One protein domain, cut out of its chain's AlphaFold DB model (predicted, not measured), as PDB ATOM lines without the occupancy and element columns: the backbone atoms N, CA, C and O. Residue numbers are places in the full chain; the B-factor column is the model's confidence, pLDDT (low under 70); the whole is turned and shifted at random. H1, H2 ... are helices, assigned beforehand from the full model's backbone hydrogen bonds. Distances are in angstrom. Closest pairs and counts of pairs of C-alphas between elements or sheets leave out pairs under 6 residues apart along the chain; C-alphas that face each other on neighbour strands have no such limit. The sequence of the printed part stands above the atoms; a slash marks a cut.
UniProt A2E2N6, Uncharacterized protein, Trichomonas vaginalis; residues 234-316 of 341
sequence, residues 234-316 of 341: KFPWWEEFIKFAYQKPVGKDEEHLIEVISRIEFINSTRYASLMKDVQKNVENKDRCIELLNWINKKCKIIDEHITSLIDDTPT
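This is residues 234 to 316 of the 341 residues of an uncharacterized protein of Trichomonas vaginalis (UniProt A2E2N6). Four helices, H1 to H4, stand side by side in a loose zigzag bundle with H4 in its middle, H1 and H2 toward one end and H3 toward the other, and the short H5 packs on H3 beyond it. Successive helices run back and forth along the bundle. The printed part has 83 residues, with five named helices in chain order H1 to H5 and no named strand, and its class is all helix. It is compact, with a radius of gyration of the C-alphas of 12.1 A, and spans 33 by 26 by 19 A.

H1, residues 238 to 245, begins at C-alpha 238 (28.343, -6.295, -1.967) and is 10.3 A long. H2, residues 252 to 262, is 15.2 A long. H3, residues 269 to 282, is 20.0 A long. H4, residues 286 to 300, is 21.0 A long. H5, residues 305 to 312, is 11.0 A long and ends at C-alpha 312 (23.132, -18.950, -22.223).

H4 is the hub. H1 and H4 only just touch, with 3 pairs of C-alphas within 8 A, the closest being Ala 245 and Leu 292 at 6.8 A; H4 touches H1 with residues 292 to 296 alone. They run opposite ways at a shallow tilt of 31 degrees. H2 touches residues 288 to 289 of H4 alone, the closest C-alphas being Glu 254 and Cys 289 at 5.7 A, the same way at a shallow tilt of 22 degrees. H3 and H4 form a helical hairpin at a shallow tilt of 10 degrees, with the C-alphas of Val 279 and Lys 286 closest, 6.2 A apart. H3 touches H5, closest at the C-alphas of Ala 273 and Ile 311, 7.4 A apart; they run the same way at a shallow tilt of 34 degrees, only just short of steep. H1 and H5 are apart. In H1, H2, H3 and H4 every O i to N i+4 pair is within hydrogen-bond range; in H5, 3 of 4 are.

The C-alphas farthest apart, those of Pro 236 and Thr 316, are 36.3 A from each other. The printed part has no cut, and no link is long. The mean pLDDT of the printed part is 78.1; residues 284 to 285 and 304 to 316 are under 70.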
ATOM      1  N   LYS A 234      24.080  -1.443  -1.381       76.31
ATOM      2  CA  LYS A 234      23.468  -1.704  -0.068       76.31
ATOM      3  C   LYS A 234      23.343  -3.196   0.271       76.31
ATOM      4  O   LYS A 234      22.790  -3.542   1.311       76.31
ATOM      5  N   PHE A 235      23.817  -4.094  -0.597       80.56
ATOM      6  CA  PHE A 235      23.690  -5.533  -0.367       80.56
ATOM      7  C   PHE A 235      24.695  -6.034   0.686       80.56
ATOM      8  O   PHE A 235      25.866  -5.657   0.623       80.56
ATOM      9  N   PRO A 236      24.310  -6.964   1.581       83.50
ATOM     10  CA  PRO A 236      25.226  -7.536   2.576       83.50
ATOM     11  C   PRO A 236      26.468  -8.210   1.969       83.50
ATOM     12  O   PRO A 236      27.548  -8.183   2.547       83.50
ATOM     13  N   TRP A 237      26.330  -8.792   0.775       86.44
ATOM     14  CA  TRP A 237      27.407  -9.460   0.035       86.44
ATOM     15  C   TRP A 237      28.165  -8.525  -0.927       86.44
ATOM     16  O   TRP A 237      29.067  -8.969  -1.641       86.44
ATOM     17  N   TRP A 238      27.816  -7.235  -0.975       87.88
ATOM     18  CA  TRP A 238      28.343  -6.295  -1.967       87.88
ATOM     19  C   TRP A 238      29.856  -6.095  -1.863       87.88
ATOM     20  O   TRP A 238      30.561  -6.049  -2.872       87.88
ATOM     21  N   GLU A 239      30.383  -6.016  -0.644       83.81
ATOM     22  CA  GLU A 239      31.814  -5.803  -0.441       83.81
ATOM     23  C   GLU A 239      32.644  -6.998  -0.943       83.81
ATOM     24  O   GLU A 239      33.695  -6.813  -1.565       83.81
ATOM     25  N   GLU A 240      32.154  -8.223  -0.730       86.88
ATOM     26  CA  GLU A 240      32.766  -9.448  -1.256       86.88
ATOM     27  C   GLU A 240      32.732  -9.470  -2.786       86.88
ATOM     28  O   GLU A 240      33.742  -9.780  -3.423       86.88
ATOM     29  N   PHE A 241      31.599  -9.078  -3.374       88.12
ATOM     30  CA  PHE A 241      31.440  -8.993  -4.822       88.12
ATOM     31  C   PHE A 241      32.424  -8.001  -5.445       88.12
ATOM     32  O   PHE A 241      33.123  -8.340  -6.397       88.12
ATOM     33  N   ILE A 242      32.555  -6.794  -4.884       87.44
ATOM     34  CA  ILE A 242      33.495  -5.785  -5.391       87.44
ATOM     35  C   ILE A 242      34.949  -6.251  -5.249       87.44
ATOM     36  O   ILE A 242      35.769  -5.972  -6.128       87.44
ATOM     37  N   LYS A 243      35.289  -6.973  -4.174       86.88
ATOM     38  CA  LYS A 243      36.617  -7.588  -4.035       86.88
ATOM     39  C   LYS A 243      36.854  -8.618  -5.138       86.88
ATOM     40  O   LYS A 243      37.901  -8.557  -5.772       86.88
ATOM     41  N   PHE A 244      35.894  -9.503  -5.401       87.81
ATOM     42  CA  PHE A 244      35.984 -10.510  -6.463       87.81
ATOM     43  C   PHE A 244      36.077  -9.888  -7.865       87.81
ATOM     44  O   PHE A 244      36.951 -10.252  -8.652       87.81
ATOM     45  N   ALA A 245      35.226  -8.905  -8.166       85.56
ATOM     46  CA  ALA A 245      35.170  -8.268  -9.475       85.56
ATOM     47  C   ALA A 245      36.506  -7.605  -9.844       85.56
ATOM     48  O   ALA A 245      37.046  -7.858 -10.919       85.56
ATOM     49  N   TYR A 246      37.086  -6.850  -8.906       85.31
ATOM     50  CA  TYR A 246      38.325  -6.090  -9.106       85.31
ATOM     51  C   TYR A 246      39.617  -6.881  -8.826       85.31
ATOM     52  O   TYR A 246      40.697  -6.289  -8.817       85.31
ATOM     53  N   GLN A 247      39.552  -8.204  -8.608       84.88
ATOM     54  CA  GLN A 247      40.757  -9.054  -8.591       84.88
ATOM     55  C   GLN A 247      41.458  -9.066  -9.953       84.88
ATOM     56  O   GLN A 247      42.685  -9.099 -10.024       84.88
ATOM     57  N   LYS A 248      40.672  -9.042 -11.033       82.62
ATOM     58  CA  LYS A 248      41.152  -8.949 -12.414       82.62
ATOM     59  C   LYS A 248      40.920  -7.526 -12.941       82.62
ATOM     60  O   LYS A 248      40.076  -6.810 -12.401       82.62
ATOM     61  N   PRO A 249      41.678  -7.076 -13.959       78.19
ATOM     62  CA  PRO A 249      41.431  -5.777 -14.572       78.19
ATOM     63  C   PRO A 249      40.020  -5.739 -15.166       78.19
ATOM     64  O   PRO A 249      39.721  -6.507 -16.072       78.19
ATOM     65  N   VAL A 250      39.189  -4.835 -14.645       81.00
ATOM     66  CA  VAL A 250      37.790  -4.676 -15.056       81.00
ATOM     67  C   VAL A 250      37.720  -3.864 -16.352       81.00
ATOM     68  O   VAL A 250      38.349  -2.805 -16.466       81.00
ATOM     69  N   GLY A 251      37.004  -4.390 -17.348       80.81
ATOM     70  CA  GLY A 251      36.719  -3.707 -18.615       80.81
ATOM     71  C   GLY A 251      35.601  -2.662 -18.498       80.81
ATOM     72  O   GLY A 251      34.903  -2.599 -17.493       80.81
ATOM     73  N   LYS A 252      35.388  -1.854 -19.547       81.31
ATOM     74  CA  LYS A 252      34.309  -0.840 -19.562       81.31
ATOM     75  C   LYS A 252      32.918  -1.461 -19.396       81.31
ATOM     76  O   LYS A 252      32.100  -0.937 -18.646       81.31
ATOM     77  N   ASP A 253      32.675  -2.583 -20.065       81.56
ATOM     78  CA  ASP A 253      31.376  -3.262 -20.043       81.56
ATOM     79  C   ASP A 253      31.097  -3.900 -18.677       81.56
ATOM     80  O   ASP A 253      29.986  -3.824 -18.155       81.56
ATOM     81  N   GLU A 254      32.132  -4.466 -18.054       84.38
ATOM     82  CA  GLU A 254      32.066  -5.003 -16.696       84.38
ATOM     83  C   GLU A 254      31.827  -3.888 -15.667       84.38
ATOM     84  O   GLU A 254      31.000  -4.044 -14.771       84.38
ATOM     85  N   GLU A 255      32.499  -2.736 -15.803       83.44
ATOM     86  CA  GLU A 255      32.257  -1.564 -14.952       83.44
ATOM     87  C   GLU A 255      30.811  -1.071 -15.075       83.44
ATOM     88  O   GLU A 255      30.182  -0.771 -14.056       83.44
ATOM     89  N   HIS A 256      30.273  -1.027 -16.297       84.75
ATOM     90  CA  HIS A 256      28.886  -0.642 -16.537       84.75
ATOM     91  C   HIS A 256      27.909  -1.621 -15.880       84.75
ATOM     92  O   HIS A 256      26.990  -1.194 -15.181       84.75
ATOM     93  N   LEU A 257      28.139  -2.928 -16.024       86.19
ATOM     94  CA  LEU A 257      27.323  -3.957 -15.381       86.19
ATOM     95  C   LEU A 257      27.339  -3.823 -13.852       86.19
ATOM     96  O   LEU A 257      26.284  -3.839 -13.221       86.19
ATOM     97  N   ILE A 258      28.519  -3.651 -13.248       87.00
ATOM     98  CA  ILE A 258      28.651  -3.469 -11.795       87.00
ATOM     99  C   ILE A 258      27.903  -2.208 -11.346       87.00
ATOM    100  O   ILE A 258      27.236  -2.225 -10.314       87.00
ATOM    101  N   GLU A 259      27.974  -1.120 -12.116       84.81
ATOM    102  CA  GLU A 259      27.233   0.103 -11.816       84.81
ATOM    103  C   GLU A 259      25.716  -0.106 -11.895       84.81
ATOM    104  O   GLU A 259      25.003   0.322 -10.985       84.81
ATOM    105  N   VAL A 260      25.220  -0.807 -12.917       85.00
ATOM    106  CA  VAL A 260      23.797  -1.158 -13.024       85.00
ATOM    107  C   VAL A 260      23.359  -1.971 -11.808       85.00
ATOM    108  O   VAL A 260      22.374  -1.612 -11.166       85.00
ATOM    109  N   ILE A 261      24.121  -3.001 -11.425       85.31
ATOM    110  CA  ILE A 261      23.802  -3.844 -10.263       85.31
ATOM    111  C   ILE A 261      23.820  -3.030  -8.965       85.31
ATOM    112  O   ILE A 261      22.940  -3.204  -8.127       85.31
ATOM    113  N   SER A 262      24.765  -2.097  -8.812       82.12
ATOM    114  CA  SER A 262      24.886  -1.270  -7.602       82.12
ATOM    115  C   SER A 262      23.654  -0.402  -7.321       82.12
ATOM    116  O   SER A 262      23.418  -0.031  -6.175       82.12
ATOM    117  N   ARG A 263      22.870  -0.086  -8.360       81.31
ATOM    118  CA  ARG A 263      21.662   0.750  -8.275       81.31
ATOM    119  C   ARG A 263      20.375  -0.063  -8.128       81.31
ATOM    120  O   ARG A 263      19.304   0.519  -7.984       81.31
ATOM    121  N   ILE A 264      20.448  -1.388  -8.207       81.38
ATOM    122  CA  ILE A 264      19.283  -2.254  -8.033       81.38
ATOM    123  C   ILE A 264      19.023  -2.424  -6.534       81.38
ATOM    124  O   ILE A 264      19.932  -2.759  -5.788       81.38
ATOM    125  N   GLU A 265      17.779  -2.229  -6.096       73.56
ATOM    126  CA  GLU A 265      17.385  -2.456  -4.695       73.56
ATOM    127  C   GLU A 265      17.146  -3.940  -4.387       73.56
ATOM    128  O   GLU A 265      17.480  -4.416  -3.305       73.56
ATOM    129  N   PHE A 266      16.600  -4.693  -5.348       76.75
ATOM    130  CA  PHE A 266      16.341  -6.123  -5.207       76.75
ATOM    131  C   PHE A 266      16.571  -6.868  -6.525       76.75
ATOM    132  O   PHE A 266      16.079  -6.460  -7.582       76.75
ATOM    133  N   ILE A 267      17.311  -7.978  -6.465       77.94
ATOM    134  CA  ILE A 267      17.587  -8.831  -7.625       77.94
ATOM    135  C   ILE A 267      16.596  -9.997  -7.601       77.94
ATOM    136  O   ILE A 267      16.728 -10.918  -6.802       77.94
ATOM    137  N   ASN A 268      15.589  -9.944  -8.473       81.38
ATOM    138  CA  ASN A 268      14.643 -11.038  -8.700       81.38
ATOM    139  C   ASN A 268      15.019 -11.840  -9.962       81.38
ATOM    140  O   ASN A 268      15.860 -11.419 -10.761       81.38
ATOM    141  N   SER A 269      14.373 -12.992 -10.160       77.69
ATOM    142  CA  SER A 269      14.625 -13.886 -11.302       77.69
ATOM    143  C   SER A 269      14.421 -13.204 -12.659       77.69
ATOM    144  O   SER A 269      15.206 -13.409 -13.584       77.69
ATOM    145  N   THR A 270      13.423 -12.326 -12.782       79.25
ATOM    146  CA  THR A 270      13.139 -11.598 -14.027       79.25
ATOM    147  C   THR A 270      14.205 -10.552 -14.353       79.25
ATOM    148  O   THR A 270      14.647 -10.477 -15.500       79.25
ATOM    149  N   ARG A 271      14.678  -9.779 -13.365       81.50
ATOM    150  CA  ARG A 271      15.779  -8.823 -13.562       81.50
ATOM    151  C   ARG A 271      17.099  -9.526 -13.817       81.50
ATOM    152  O   ARG A 271      17.838  -9.076 -14.685       81.50
ATOM    153  N   TYR A 272      17.373 -10.635 -13.134       83.88
ATOM    154  CA  TYR A 272      18.555 -11.446 -13.417       83.88
ATOM    155  C   TYR A 272      18.550 -11.942 -14.872       83.88
ATOM    156  O   TYR A 272      19.528 -11.754 -15.594       83.88
ATOM    157  N   ALA A 273      17.423 -12.482 -15.348       79.19
ATOM    158  CA  ALA A 273      17.281 -12.913 -16.738       79.19
ATOM    159  C   ALA A 273      17.399 -11.750 -17.743       79.19
ATOM    160  O   ALA A 273      17.939 -11.942 -18.833       79.19
ATOM    161  N   SER A 274      16.927 -10.546 -17.395       82.25
ATOM    162  CA  SER A 274      17.131  -9.346 -18.220       82.25
ATOM    163  C   SER A 274      18.608  -8.971 -18.307       82.25
ATOM    164  O   SER A 274      19.117  -8.810 -19.409       82.25
ATOM    165  N   LEU A 275      19.313  -8.917 -17.170       83.94
ATOM    166  CA  LEU A 275      20.743  -8.602 -17.125       83.94
ATOM    167  C   LEU A 275      21.567  -9.602 -17.942       83.94
ATOM    168  O   LEU A 275      22.440  -9.195 -18.704       83.94
ATOM    169  N   MET A 276      21.253 -10.897 -17.844       81.88
ATOM    170  CA  MET A 276      21.891 -11.935 -18.659       81.88
ATOM    171  C   MET A 276      21.670 -11.699 -20.159       81.88
ATOM    172  O   MET A 276      22.622 -11.725 -20.937       81.88
ATOM    173  N   LYS A 277      20.434 -11.395 -20.575       81.94
ATOM    174  CA  LYS A 277      20.120 -11.080 -21.979       81.94
ATOM    175  C   LYS A 277      20.817  -9.811 -22.466       81.94
ATOM    176  O   LYS A 277      21.256  -9.766 -23.615       81.94
ATOM    177  N   ASP A 278      20.920  -8.794 -21.619       81.38
ATOM    178  CA  ASP A 278      21.566  -7.527 -21.960       81.38
ATOM    179  C   ASP A 278      23.076  -7.715 -22.145       81.38
ATOM    180  O   ASP A 278      23.636  -7.245 -23.140       81.38
ATOM    181  N   VAL A 279      23.718  -8.495 -21.268       82.88
ATOM    182  CA  VAL A 279      25.125  -8.900 -21.423       82.88
ATOM    183  C   VAL A 279      25.321  -9.696 -22.715       82.88
ATOM    184  O   VAL A 279      26.232  -9.415 -23.491       82.88
ATOM    185  N   GLN A 280      24.435 -10.645 -23.017       79.50
ATOM    186  CA  GLN A 280      24.543 -11.453 -24.233       79.50
ATOM    187  C   GLN A 280      24.337 -10.665 -25.530       79.50
ATOM    188  O   GLN A 280      24.867 -11.071 -26.568       79.50
ATOM    189  N   LYS A 281      23.574  -9.570 -25.518       78.12
ATOM    190  CA  LYS A 281      23.303  -8.769 -26.722       78.12
ATOM    191  C   LYS A 281      24.324  -7.662 -26.954       78.12
ATOM    192  O   LYS A 281      24.714  -7.456 -28.100       78.12
ATOM    193  N   ASN A 282      24.738  -6.971 -25.894       73.38
ATOM    194  CA  ASN A 282      25.389  -5.665 -26.018       73.38
ATOM    195  C   ASN A 282      26.888  -5.670 -25.684       73.38
ATOM    196  O   ASN A 282      27.555  -4.679 -25.957       73.38
ATOM    197  N   VAL A 283      27.416  -6.747 -25.094       74.50
ATOM    198  CA  VAL A 283      28.801  -6.800 -24.596       74.50
ATOM    199  C   VAL A 283      29.692  -7.593 -25.554       74.50
ATOM    200  O   VAL A 283      29.329  -8.694 -25.973       74.50
ATOM    201  N   GLU A 284      30.871  -7.058 -25.886       68.69
ATOM    202  CA  GLU A 284      31.859  -7.752 -26.729       68.69
ATOM    203  C   GLU A 284      32.570  -8.875 -25.950       68.69
ATOM    204  O   GLU A 284      32.708  -9.986 -26.459       68.69
ATOM    205  N   ASN A 285      32.932  -8.632 -24.682       69.56
ATOM    206  CA  ASN A 285      33.567  -9.606 -23.778       69.56
ATOM    207  C   ASN A 285      32.563 -10.199 -22.775       69.56
ATOM    208  O   ASN A 285      32.506  -9.811 -21.607       69.56
ATOM    209  N   LYS A 286      31.742 -11.140 -23.243       79.75
ATOM    210  CA  LYS A 286      30.597 -11.675 -22.483       79.75
ATOM    211  C   LYS A 286      31.013 -12.555 -21.306       79.75
ATOM    212  O   LYS A 286      30.391 -12.480 -20.249       79.75
ATOM    213  N   ASP A 287      32.084 -13.328 -21.463       81.19
ATOM    214  CA  ASP A 287      32.475 -14.386 -20.523       81.19
ATOM    215  C   ASP A 287      32.693 -13.866 -19.100       81.19
ATOM    216  O   ASP A 287      32.234 -14.461 -18.126       81.19
ATOM    217  N   ARG A 288      33.350 -12.707 -18.967       82.81
ATOM    218  CA  ARG A 288      33.653 -12.132 -17.655       82.81
ATOM    219  C   ARG A 288      32.419 -11.525 -16.992       82.81
ATOM    220  O   ARG A 288      32.225 -11.708 -15.792       82.81
ATOM    221  N   CYS A 289      31.559 -10.856 -17.756       82.44
ATOM    222  CA  CYS A 289      30.280 -10.347 -17.261       82.44
ATOM    223  C   CYS A 289      29.350 -11.484 -16.805       82.44
ATOM    224  O   CYS A 289      28.706 -11.370 -15.763       82.44
ATOM    225  N   ILE A 290      29.333 -12.600 -17.539       84.19
ATOM    226  CA  ILE A 290      28.591 -13.811 -17.167       84.19
ATOM    227  C   ILE A 290      29.176 -14.431 -15.890       84.19
ATOM    228  O   ILE A 290      28.424 -14.783 -14.986       84.19
ATOM    229  N   GLU A 291      30.503 -14.491 -15.745       87.44
ATOM    230  CA  GLU A 291      31.158 -14.959 -14.513       87.44
ATOM    231  C   GLU A 291      30.741 -14.121 -13.287       87.44
ATOM    232  O   GLU A 291      30.469 -14.674 -12.220       87.44
ATOM    233  N   LEU A 292      30.639 -12.793 -13.439       85.75
ATOM    234  CA  LEU A 292      30.166 -11.898 -12.377       85.75
ATOM    235  C   LEU A 292      28.701 -12.170 -12.005       85.75
ATOM    236  O   LEU A 292      28.376 -12.226 -10.819       85.75
ATOM    237  N   LEU A 293      27.823 -12.367 -12.993       85.62
ATOM    238  CA  LEU A 293      26.410 -12.681 -12.752       85.62
ATOM    239  C   LEU A 293      26.238 -14.061 -12.108       85.62
ATOM    240  O   LEU A 293      25.514 -14.190 -11.120       85.62
ATOM    241  N   ASN A 294      26.984 -15.065 -12.565       86.19
ATOM    242  CA  ASN A 294      26.974 -16.404 -11.979       86.19
ATOM    243  C   ASN A 294      27.476 -16.405 -10.533       86.19
ATOM    244  O   ASN A 294      26.928 -17.119  -9.692       86.19
ATOM    245  N   TRP A 295      28.464 -15.567 -10.199       89.19
ATOM    246  CA  TRP A 295      28.891 -15.382  -8.811       89.19
ATOM    247  C   TRP A 295      27.740 -14.871  -7.933       89.19
ATOM    248  O   TRP A 295      27.515 -15.394  -6.838       89.19
ATOM    249  N   ILE A 296      26.970 -13.895  -8.429       85.06
ATOM    250  CA  ILE A 296      25.798 -13.356  -7.724       85.06
ATOM    251  C   ILE A 296      24.727 -14.439  -7.573       85.06
ATOM    252  O   ILE A 296      24.200 -14.618  -6.472       85.06
ATOM    253  N   ASN A 297      24.442 -15.200  -8.635       85.12
ATOM    254  CA  ASN A 297      23.455 -16.276  -8.586       85.12
ATOM    255  C   ASN A 297      23.850 -17.371  -7.586       85.12
ATOM    256  O   ASN A 297      23.016 -17.820  -6.807       85.12
ATOM    257  N   LYS A 298      25.136 -17.729  -7.511       84.88
ATOM    258  CA  LYS A 298      25.647 -18.705  -6.540       84.88
ATOM    259  C   LYS A 298      25.460 -18.253  -5.089       84.88
ATOM    260  O   LYS A 298      25.179 -19.073  -4.216       84.88
ATOM    261  N   LYS A 299      25.627 -16.957  -4.813       82.94
ATOM    262  CA  LYS A 299      25.463 -16.386  -3.465       82.94
ATOM    263  C   LYS A 299      23.998 -16.196  -3.081       82.94
ATOM    264  O   LYS A 299      23.641 -16.461  -1.938       82.94
ATOM    265  N   CYS A 300      23.168 -15.751  -4.019       77.38
ATOM    266  CA  CYS A 300      21.780 -15.376  -3.750       77.38
ATOM    267  C   CYS A 300      20.762 -16.486  -4.064       77.38
ATOM    268  O   CYS A 300      19.614 -16.356  -3.658       77.38
ATOM    269  N   LYS A 301      21.166 -17.553  -4.772       80.56
ATOM    270  CA  LYS A 301      20.308 -18.659  -5.242       80.56
ATOM    271  C   LYS A 301      19.038 -18.154  -5.939       80.56
ATOM    272  O   LYS A 301      17.927 -18.519  -5.568       80.56
ATOM    273  N   ILE A 302      19.206 -17.256  -6.911       73.31
ATOM    274  CA  ILE A 302      18.086 -16.542  -7.547       73.31
ATOM    275  C   ILE A 302      17.400 -17.428  -8.593       73.31
ATOM    276  O   ILE A 302      16.180 -17.380  -8.735       73.31
ATOM    277  N   ILE A 303      18.181 -18.215  -9.340       71.81
ATOM    278  CA  ILE A 303      17.711 -19.137 -10.379       71.81
ATOM    279  C   ILE A 303      18.496 -20.454 -10.281       71.81
ATOM    280  O   ILE A 303      19.707 -20.429 -10.052       71.81
ATOM    281  N   ASP A 304      17.826 -21.587 -10.506       67.06
ATOM    282  CA  ASP A 304      18.464 -22.905 -10.609       67.06
ATOM    283  C   ASP A 304      19.488 -22.968 -11.756       67.06
ATOM    284  O   ASP A 304      19.243 -22.466 -12.857       67.06
ATOM    285  N   GLU A 305      20.616 -23.650 -11.523       62.00
ATOM    286  CA  GLU A 305      21.749 -23.740 -12.465       62.00
ATOM    287  C   GLU A 305      21.344 -24.264 -13.864       62.00
ATOM    288  O   GLU A 305      21.920 -23.865 -14.879       62.00
ATOM    289  N   HIS A 306      20.294 -25.088 -13.941       57.75
ATOM    290  CA  HIS A 306      19.740 -25.614 -15.196       57.75
ATOM    291  C   HIS A 306      18.988 -24.576 -16.048       57.75
ATOM    292  O   HIS A 306      18.919 -24.706 -17.269       57.75
ATOM    293  N   ILE A 307      18.408 -23.542 -15.435       60.47
ATOM    294  CA  ILE A 307      17.692 -22.483 -16.163       60.47
ATOM    295  C   ILE A 307      18.688 -21.432 -16.665       60.47
ATOM    296  O   ILE A 307      18.499 -20.868 -17.741       60.47
ATOM    297  N   THR A 308      19.788 -21.208 -15.940       61.22
ATOM    298  CA  THR A 308      20.874 -20.332 -16.405       61.22
ATOM    299  C   THR A 308      21.521 -20.828 -17.698       61.22
ATOM    300  O   THR A 308      21.707 -20.020 -18.605       61.22
ATOM    301  N   SER A 309      21.743 -22.140 -17.858       61.50
ATOM    302  CA  SER A 309      22.287 -22.695 -19.110       61.50
ATOM    303  C   SER A 309      21.340 -22.529 -20.307       61.50
ATOM    304  O   SER A 309      21.786 -22.273 -21.419       61.50
ATOM    305  N   LEU A 310      20.021 -22.600 -20.088       59.00
ATOM    306  CA  LEU A 310      19.024 -22.373 -21.146       59.00
ATOM    307  C   LEU A 310      18.985 -20.914 -21.625       59.00
ATOM    308  O   LEU A 310      18.631 -20.648 -22.773       59.00
ATOM    309  N   ILE A 311      19.327 -19.966 -20.750       60.59
ATOM    310  CA  ILE A 311      19.440 -18.547 -21.102       60.59
ATOM    311  C   ILE A 311      20.742 -18.308 -21.883       60.59
ATOM    312  O   ILE A 311      20.726 -17.548 -22.853       60.59
ATOM    313  N   ASP A 312      21.835 -18.991 -21.522       57.19
ATOM    314  CA  ASP A 312      23.132 -18.950 -22.223       57.19
ATOM    315  C   ASP A 312      23.076 -19.449 -23.676       57.19
ATOM    316  O   ASP A 312      23.750 -18.891 -24.543       57.19
ATOM    317  N   ASP A 313      22.180 -20.384 -23.993       54.06
ATOM    318  CA  ASP A 313      22.036 -20.951 -25.344       54.06
ATOM    319  C   ASP A 313      21.240 -20.076 -26.344       54.06
ATOM    320  O   ASP A 313      21.044 -20.446 -27.512       54.06
ATOM    321  N   THR A 314      20.786 -18.885 -25.939       49.81
ATOM    322  CA  THR A 314      19.956 -18.004 -26.779       49.81
ATOM    323  C   THR A 314      20.670 -16.693 -27.136       49.81
ATOM    324  O   THR A 314      20.320 -15.651 -26.588       49.81
ATOM    325  N   PRO A 315      21.625 -16.660 -28.104       47.66
ATOM    326  CA  PRO A 315      21.241 -16.552 -29.519       47.66
ATOM    327  C   PRO A 315      22.352 -16.960 -30.531       47.66
ATOM    328  O   PRO A 315      23.016 -16.101 -31.109       47.66
ATOM    329  N   THR A 316      22.518 -18.248 -30.849       43.47
ATOM    330  CA  THR A 316      23.428 -18.662 -31.957       43.47
ATOM    331  C   THR A 316      22.762 -19.577 -32.987       43.47
ATOM    332  O   THR A 316      23.095 -19.539 -34.176       43.47
TER     333      THR A 316